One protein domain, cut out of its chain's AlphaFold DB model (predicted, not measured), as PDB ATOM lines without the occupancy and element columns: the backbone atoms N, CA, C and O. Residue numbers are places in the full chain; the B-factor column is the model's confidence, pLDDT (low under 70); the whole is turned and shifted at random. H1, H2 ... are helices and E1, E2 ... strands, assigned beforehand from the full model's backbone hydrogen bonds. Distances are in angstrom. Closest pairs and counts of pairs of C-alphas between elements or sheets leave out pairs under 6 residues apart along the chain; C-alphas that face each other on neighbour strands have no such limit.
ATOM      1  N   ASP A   2     -15.345 -27.784   8.206       45.94
ATOM      2  CA  ASP A   2     -16.069 -27.530   9.448       45.94
ATOM      3  C   ASP A   2     -17.000 -28.714   9.723       45.94
ATOM      4  O   ASP A   2     -17.931 -28.978   8.965       45.94
ATOM      5  N   GLY A   3     -16.716 -29.464  10.789       47.22
ATOM      6  CA  GLY A   3     -17.444 -30.674  11.201       47.22
ATOM      7  C   GLY A   3     -18.841 -30.434  11.794       47.22
ATOM      8  O   GLY A   3     -19.343 -31.286  12.516       47.22
ATOM      9  N   GLU A   4     -19.464 -29.289  11.514       55.09
ATOM     10  CA  GLU A   4     -20.729 -28.830  12.112       55.09
ATOM     11  C   GLU A   4     -22.020 -29.564  11.675       55.09
ATOM     12  O   GLU A   4     -22.926 -29.687  12.501       55.09
ATOM     13  N   PRO A   5     -22.192 -30.028  10.419       55.25
ATOM     14  CA  PRO A   5     -23.488 -30.569   9.986       55.25
ATOM     15  C   PRO A   5     -23.835 -31.910  10.642       55.25
ATOM     16  O   PRO A   5     -24.983 -32.147  11.013       55.25
ATOM     17  N   HIS A   6     -22.834 -32.777  10.808       55.75
ATOM     18  CA  HIS A   6     -23.030 -34.118  11.359       55.75
ATOM     19  C   HIS A   6     -23.309 -34.068  12.866       55.75
ATOM     20  O   HIS A   6     -24.188 -34.780  13.337       55.75
ATOM     21  N   SER A   7     -22.665 -33.160  13.613       64.62
ATOM     22  CA  SER A   7     -22.903 -33.028  15.057       64.62
ATOM     23  C   SER A   7     -24.320 -32.544  15.381       64.62
ATOM     24  O   SER A   7     -24.934 -33.047  16.317       64.62
ATOM     25  N   ARG A   8     -24.874 -31.620  14.583       66.75
ATOM     26  CA  ARG A   8     -26.253 -31.123  14.758       66.75
ATOM     27  C   ARG A   8     -27.312 -32.169  14.417       66.75
ATOM     28  O   ARG A   8     -28.328 -32.267  15.099       66.75
ATOM     29  N   LEU A   9     -27.068 -32.964  13.377       66.31
ATOM     30  CA  LEU A   9     -27.901 -34.114  13.026       66.31
ATOM     31  C   LEU A   9     -27.886 -35.180  14.129       66.31
ATOM     32  O   LEU A   9     -28.946 -35.669  14.518       66.31
ATOM     33  N   ASP A  10     -26.709 -35.495  14.671       67.19
ATOM     34  CA  ASP A  10     -26.554 -36.454  15.770       67.19
ATOM     35  C   ASP A  10     -27.238 -35.969  17.062       67.19
ATOM     36  O   ASP A  10     -27.841 -36.757  17.792       67.19
ATOM     37  N   GLU A  11     -27.171 -34.669  17.357       74.38
ATOM     38  CA  GLU A  11     -27.887 -34.046  18.477       74.38
ATOM     39  C   GLU A  11     -29.403 -34.117  18.295       74.38
ATOM     40  O   GLU A  11     -30.103 -34.545  19.214       74.38
ATOM     41  N   LEU A  12     -29.902 -33.797  17.098       75.38
ATOM     42  CA  LEU A  12     -31.318 -33.924  16.764       75.38
ATOM     43  C   LEU A  12     -31.813 -35.371  16.887       75.38
ATOM     44  O   LEU A  12     -32.919 -35.612  17.367       75.38
ATOM     45  N   GLN A  13     -31.013 -36.347  16.451       72.50
ATOM     46  CA  GLN A  13     -31.358 -37.763  16.581       72.50
ATOM     47  C   GLN A  13     -31.405 -38.217  18.043       72.50
ATOM     48  O   GLN A  13     -32.212 -39.081  18.390       72.50
ATOM     49  N   ARG A  14     -30.551 -37.644  18.897       77.75
ATOM     50  CA  ARG A  14     -30.492 -37.958  20.327       77.75
ATOM     51  C   ARG A  14     -31.665 -37.352  21.099       77.75
ATOM     52  O   ARG A  14     -32.213 -38.031  21.965       77.75
ATOM     53  N   ASP A  15     -32.045 -36.113  20.790       82.06
ATOM     54  CA  ASP A  15     -33.203 -35.440  21.384       82.06
ATOM     55  C   ASP A  15     -33.923 -34.519  20.376       82.06
ATOM     56  O   ASP A  15     -33.544 -33.359  20.189       82.06
ATOM     57  N   PRO A  16     -35.013 -34.992  19.744       81.81
ATOM     58  CA  PRO A  16     -35.767 -34.190  18.789       81.81
ATOM     59  C   PRO A  16     -36.862 -33.323  19.430       81.81
ATOM     60  O   PRO A  16     -37.505 -32.526  18.734       81.81
ATOM     61  N   TYR A  17     -37.126 -33.457  20.735       83.44
ATOM     62  CA  TYR A  17     -38.295 -32.841  21.368       83.44
ATOM     63  C   TYR A  17     -38.308 -31.308  21.308       83.44
ATOM     64  O   TYR A  17     -39.374 -30.763  20.999       83.44
ATOM     65  N   PRO A  18     -37.180 -30.589  21.477       86.81
ATOM     66  CA  PRO A  18     -37.154 -29.135  21.308       86.81
ATOM     67  C   PRO A  18     -37.579 -28.681  19.902       86.81
ATOM     68  O   PRO A  18     -38.296 -27.687  19.746       86.81
ATOM     69  N   HIS A  19     -37.198 -29.433  18.862       81.62
ATOM     70  CA  HIS A  19     -37.586 -29.142  17.478       81.62
ATOM     71  C   HIS A  19     -39.089 -29.368  17.274       81.62
ATOM     72  O   HIS A  19     -39.751 -28.566  16.615       81.62
ATOM     73  N   TYR A  20     -39.656 -30.403  17.899       82.56
ATOM     74  CA  TYR A  20     -41.092 -30.677  17.840       82.56
ATOM     75  C   TYR A  20     -41.931 -29.679  18.632       82.56
ATOM     76  O   TYR A  20     -43.011 -29.307  18.180       82.56
ATOM     77  N   GLU A  21     -41.465 -29.224  19.795       85.44
ATOM     78  CA  GLU A  21     -42.150 -28.169  20.544       85.44
ATOM     79  C   GLU A  21     -42.216 -26.874  19.744       85.44
ATOM     80  O   GLU A  21     -43.282 -26.263  19.649       85.44
ATOM     81  N   ARG A  22     -41.100 -26.493  19.112       86.88
ATOM     82  CA  ARG A  22     -41.062 -25.353  18.197       86.88
ATOM     83  C   ARG A  22     -42.032 -25.552  17.033       86.88
ATOM     84  O   ARG A  22     -42.843 -24.666  16.773       86.88
ATOM     85  N   ALA A  23     -42.002 -26.717  16.388       87.50
ATOM     86  CA  ALA A  23     -42.866 -27.011  15.248       87.50
ATOM     87  C   ALA A  23     -44.362 -27.053  15.610       87.50
ATOM     88  O   ALA A  23     -45.195 -26.632  14.818       87.50
ATOM     89  N   ARG A  24     -44.726 -27.500  16.820       86.94
ATOM     90  CA  ARG A  24     -46.119 -27.481  17.309       86.94
ATOM     91  C   ARG A  24     -46.640 -26.074  17.601       86.94
ATOM     92  O   ARG A  24     -47.849 -25.858  17.548       86.94
ATOM     93  N   ARG A  25     -45.752 -25.133  17.941       88.44
ATOM     94  CA  ARG A  25     -46.101 -23.723  18.184       88.44
ATOM     95  C   ARG A  25     -46.147 -22.905  16.893       88.44
ATOM     96  O   ARG A  25     -46.897 -21.936  16.823       88.44
ATOM     97  N   ALA A  26     -45.347 -23.274  15.895       87.19
ATOM     98  CA  ALA A  26     -45.323 -22.616  14.595       87.19
ATOM     99  C   ALA A  26     -46.579 -22.958  13.781       87.19
ATOM    100  O   ALA A  26     -46.996 -24.109  13.718       87.19
ATOM    101  N   LYS A  27     -47.195 -21.956  13.149       86.12
ATOM    102  CA  LYS A  27     -48.345 -22.168  12.263       86.12
ATOM    103  C   LYS A  27     -47.867 -22.769  10.935       86.12
ATOM    104  O   LYS A  27     -46.985 -22.187  10.305       86.12
ATOM    105  N   GLY A  28     -48.484 -23.862  10.486       86.94
ATOM    106  CA  GLY A  28     -48.143 -24.529   9.230       86.94
ATOM    107  C   GLY A  28     -46.910 -25.433   9.330       86.94
ATOM    108  O   GLY A  28     -46.578 -25.967  10.388       86.94
ATOM    109  N   LEU A  29     -46.231 -25.631   8.198       89.31
ATOM    110  CA  LEU A  29     -45.044 -26.482   8.112       89.31
ATOM    111  C   LEU A  29     -43.817 -25.792   8.716       89.31
ATOM    112  O   LEU A  29     -43.580 -24.607   8.490       89.31
ATOM    113  N   THR A  30     -42.992 -26.553   9.431       90.75
ATOM    114  CA  THR A  30     -41.716 -26.074   9.975       90.75
ATOM    115  C   THR A  30     -40.565 -26.728   9.235       90.75
ATOM    116  O   THR A  30     -40.412 -27.945   9.297       90.75
ATOM    117  N   PHE A  31     -39.736 -25.940   8.555       88.31
ATOM    118  CA  PHE A  31     -38.501 -26.457   7.971       88.31
ATOM    119  C   PHE A  31     -37.478 -26.746   9.077       88.31
ATOM    120  O   PHE A  31     -37.251 -25.908   9.953       88.31
ATOM    121  N   ILE A  32     -36.887 -27.939   9.047       83.06
ATOM    122  CA  ILE A  32     -35.826 -28.382   9.952       83.06
ATOM    123  C   ILE A  32     -34.545 -28.483   9.116       83.06
ATOM    124  O   ILE A  32     -34.392 -29.469   8.392       83.06
ATOM    125  N   PRO A  33     -33.646 -27.481   9.180       80.75
ATOM    126  CA  PRO A  33     -32.437 -27.441   8.357       80.75
ATOM    127  C   PRO A  33     -31.538 -28.658   8.551       80.75
ATOM    128  O   PRO A  33     -30.928 -29.121   7.598       80.75
ATOM    129  N   GLU A  34     -31.486 -29.202   9.769       79.25
ATOM    130  CA  GLU A  34     -30.689 -30.388  10.072       79.25
ATOM    131  C   GLU A  34     -31.190 -31.608   9.291       79.25
ATOM    132  O   GLU A  34     -30.383 -32.409   8.844       79.25
ATOM    133  N   LEU A  35     -32.504 -31.730   9.077       68.75
ATOM    134  CA  LEU A  35     -33.107 -32.821   8.301       68.75
ATOM    135  C   LEU A  35     -33.228 -32.511   6.808       68.75
ATOM    136  O   LEU A  35     -33.652 -33.390   6.062       68.75
ATOM    137  N   ASP A  36     -32.946 -31.271   6.398       72.94
ATOM    138  CA  ASP A  36     -33.295 -30.731   5.080       72.94
ATOM    139  C   ASP A  36     -34.753 -31.046   4.683       72.94
ATOM    140  O   ASP A  36     -35.072 -31.449   3.564       72.94
ATOM    141  N   ALA A  37     -35.668 -30.932   5.652       79.00
ATOM    142  CA  ALA A  37     -37.040 -31.406   5.501       79.00
ATOM    143  C   ALA A  37     -38.066 -30.483   6.158       79.00
ATOM    144  O   ALA A  37     -37.819 -29.850   7.186       79.00
ATOM    145  N   TRP A  38     -39.270 -30.461   5.584       85.25
ATOM    146  CA  TRP A  38     -40.440 -29.820   6.178       85.25
ATOM    147  C   TRP A  38     -41.170 -30.793   7.105       85.25
ATOM    148  O   TRP A  38     -41.545 -31.893   6.701       85.25
ATOM    149  N   LEU A  39     -41.410 -30.368   8.343       86.94
ATOM    150  CA  LEU A  39     -42.150 -31.107   9.357       86.94
ATOM    151  C   LEU A  39     -43.561 -30.529   9.523       86.94
ATOM    152  O   LEU A  39     -43.730 -29.334   9.772       86.94
ATOM    153  N   ALA A  40     -44.568 -31.399   9.464       89.56
ATOM    154  CA  ALA A  40     -45.930 -31.101   9.898       89.56
ATOM    155  C   ALA A  40     -46.130 -31.624  11.328       89.56
ATOM    156  O   ALA A  40     -46.040 -32.828  11.558       89.56
ATOM    157  N   ALA A  41     -46.371 -30.733  12.296       89.31
ATOM    158  CA  ALA A  41     -46.404 -31.101  13.719       89.31
ATOM    159  C   ALA A  41     -47.739 -30.817  14.432       89.31
ATOM    160  O   ALA A  41     -47.943 -31.294  15.549       89.31
ATOM    161  N   ARG A  42     -48.648 -30.050  13.818       88.06
ATOM    162  CA  ARG A  42     -49.966 -29.715  14.382       88.06
ATOM    163  C   ARG A  42     -51.037 -30.601  13.756       88.06
ATOM    164  O   ARG A  42     -51.010 -30.843  12.554       88.06
ATOM    165  N   ASP A  43     -51.991 -31.059  14.567       85.00
ATOM    166  CA  ASP A  43     -53.067 -31.962  14.120       85.00
ATOM    167  C   ASP A  43     -53.871 -31.382  12.944       85.00
ATOM    168  O   ASP A  43     -54.147 -32.097  11.983       85.00
ATOM    169  N   GLU A  44     -54.182 -30.082  12.975       90.19
ATOM    170  CA  GLU A  44     -54.888 -29.417  11.873       90.19
ATOM    171  C   GLU A  44     -54.103 -29.465  10.556       90.19
ATOM    172  O   GLU A  44     -54.675 -29.794   9.517       90.19
ATOM    173  N   ASP A  45     -52.790 -29.227  10.617       90.44
ATOM    174  CA  ASP A  45     -51.905 -29.203   9.453       90.44
ATOM    175  C   ASP A  45     -51.734 -30.627   8.889       90.44
ATOM    176  O   ASP A  45     -51.825 -30.841   7.681       90.44
ATOM    177  N   VAL A  46     -51.588 -31.635   9.760       86.69
ATOM    178  CA  VAL A  46     -51.526 -33.053   9.359       86.69
ATOM    179  C   VAL A  46     -52.827 -33.498   8.687       86.69
ATOM    180  O   VAL A  46     -52.791 -34.147   7.641       86.69
ATOM    181  N   ARG A  47     -53.988 -33.153   9.254       85.88
ATOM    182  CA  ARG A  47     -55.292 -33.522   8.680       85.88
ATOM    183  C   ARG A  47     -55.544 -32.858   7.333       85.88
ATOM    184  O   ARG A  47     -56.141 -33.492   6.469       85.88
ATOM    185  N   GLU A  48     -55.117 -31.613   7.156       89.06
ATOM    186  CA  GLU A  48     -55.212 -30.907   5.876       89.06
ATOM    187  C   GLU A  48     -54.344 -31.579   4.806       89.06
ATOM    188  O   GLU A  48     -54.840 -31.924   3.733       89.06
ATOM    189  N   ILE A  49     -53.077 -31.859   5.129       87.44
ATOM    190  CA  ILE A  49     -52.132 -32.553   4.240       87.44
ATOM    191  C   ILE A  49     -52.696 -33.905   3.792       87.44
ATOM    192  O   ILE A  49     -52.733 -34.201   2.600       87.44
ATOM    193  N   LEU A  50     -53.201 -34.710   4.735       81.81
ATOM    194  CA  LEU A  50     -53.738 -36.042   4.437       81.81
ATOM    195  C   LEU A  50     -55.031 -36.015   3.607       81.81
ATOM    196  O   LEU A  50     -55.369 -37.020   2.985       81.81
ATOM    197  N   ARG A  51     -55.760 -34.892   3.580       88.25
ATOM    198  CA  ARG A  51     -56.961 -34.712   2.744       88.25
ATOM    199  C   ARG A  51     -56.654 -34.216   1.336       88.25
ATOM    200  O   ARG A  51     -57.550 -34.238   0.497       88.25
ATOM    201  N   ARG A  52     -55.418 -33.788   1.070       85.69
ATOM    202  CA  ARG A  52     -54.980 -33.234  -0.217       85.69
ATOM    203  C   ARG A  52     -53.832 -34.056  -0.817       85.69
ATOM    204  O   ARG A  52     -52.751 -33.519  -1.049       85.69
ATOM    205  N   PRO A  53     -54.046 -35.357  -1.084       76.44
ATOM    206  CA  PRO A  53     -52.998 -36.250  -1.579       76.44
ATOM    207  C   PRO A  53     -52.491 -35.898  -2.985       76.44
ATOM    208  O   PRO A  53     -51.415 -36.359  -3.353       76.44
ATOM    209  N   ASP A  54     -53.231 -35.096  -3.759       80.19
ATOM    210  CA  ASP A  54     -52.776 -34.588  -5.063       80.19
ATOM    211  C   ASP A  54     -51.713 -33.486  -4.912       80.19
ATOM    212  O   ASP A  54     -50.795 -33.392  -5.725       80.19
ATOM    213  N   ASP A  55     -51.803 -32.694  -3.837       81.44
ATOM    214  CA  ASP A  55     -50.869 -31.607  -3.526       81.44
ATOM    215  C   ASP A  55     -49.702 -32.092  -2.652       81.44
ATOM    216  O   ASP A  55     -48.560 -31.658  -2.814       81.44
ATOM    217  N   PHE A  56     -49.980 -33.012  -1.724       75.31
ATOM    218  CA  PHE A  56     -49.018 -33.544  -0.766       75.31
ATOM    219  C   PHE A  56     -48.921 -35.059  -0.909       75.31
ATOM    220  O   PHE A  56     -49.692 -35.820  -0.325       75.31
ATOM    221  N   SER A  57     -47.934 -35.504  -1.684       68.50
ATOM    222  CA  SER A  57     -47.742 -36.920  -1.963       68.50
ATOM    223  C   SER A  57     -46.282 -37.327  -1.902       68.50
ATOM    224  O   SER A  57     -45.425 -36.733  -2.556       68.50
ATOM    225  N   SER A  58     -46.011 -38.444  -1.232       63.91
ATOM    226  CA  SER A  58     -44.769 -39.190  -1.445       63.91
ATOM    227  C   SER A  58     -44.759 -39.915  -2.798       63.91
ATOM    228  O   SER A  58     -43.755 -40.539  -3.138       63.91
ATOM    229  N   ALA A  59     -45.825 -39.804  -3.608       58.09
ATOM    230  CA  ALA A  59     -45.901 -40.407  -4.933       58.09
ATOM    231  C   ALA A  59     -44.742 -39.995  -5.835       58.09
ATOM    232  O   ALA A  59     -44.368 -40.790  -6.672       58.09
TER     233      ALA A  59
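Overview. This is residues 2 to 59 of the 144 residues of the protein "Cytochrome P450" of Streptomyces sp. IB201691-2A2 (UniProt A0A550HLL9). A small hairpin of two short strands, E1 and E2, forms the middle of a loose, elongated model, with helix H2 next to it and helices H1 and H3 out at opposite ends. Beyond these, residues 50 to 55, partly in H3, stick out. The printed part has 58 residues, with three named helices and two named strands in the order H1 H2 E1 E2 H3, the strands antiparallel, and its class is mostly helix. It is loose, with a radius of gyration of the C-alphas of 13.4 A, and spans 41 by 26 by 16 A.

Arrangement. Start at H1, residues 4 to 14, and go on to H2, residues 17 to 25: they are close but not clearly touching, about perpendicular at 86 degrees, and their closest C-alphas, those of Leu 12 and His 19, are 7.9 A apart. Next look at E1, residues 30 to 32, where the C-alphas of Ala 23 in H2 and Thr 30 are the closest of the two elements, at 5.5 A. E1 forms a hairpin with E2, residues 37 to 39; N 30 and O 39 are within hydrogen-bond range at 2.9 A, as are N 39 and O 30 at 2.8 A. H3, residues 43 to 51, is apart from H1, H2 and E1. In H1, H2 and H3 every O i to N i+4 pair is within hydrogen-bond range.

Along the chain. Find C-alpha 4 at (-20.729, -28.830, 12.112); from there H1 runs 15.7 A to C-alpha 14. H2 covers 12.4 A, E1 6.3 A and E2 6.4 A. H3 runs 12.3 A and ends at C-alpha 51, at (-56.961, -34.712, 2.744).

Size, cuts and confidence. The two C-alphas farthest apart, those of Asp 2 and Arg 51, are 42.1 A apart. The printed part has no cut, and the four links between named elements are tight. Look for pLDDT under 70 at residues 2 to 10, 35 and 57 to 59.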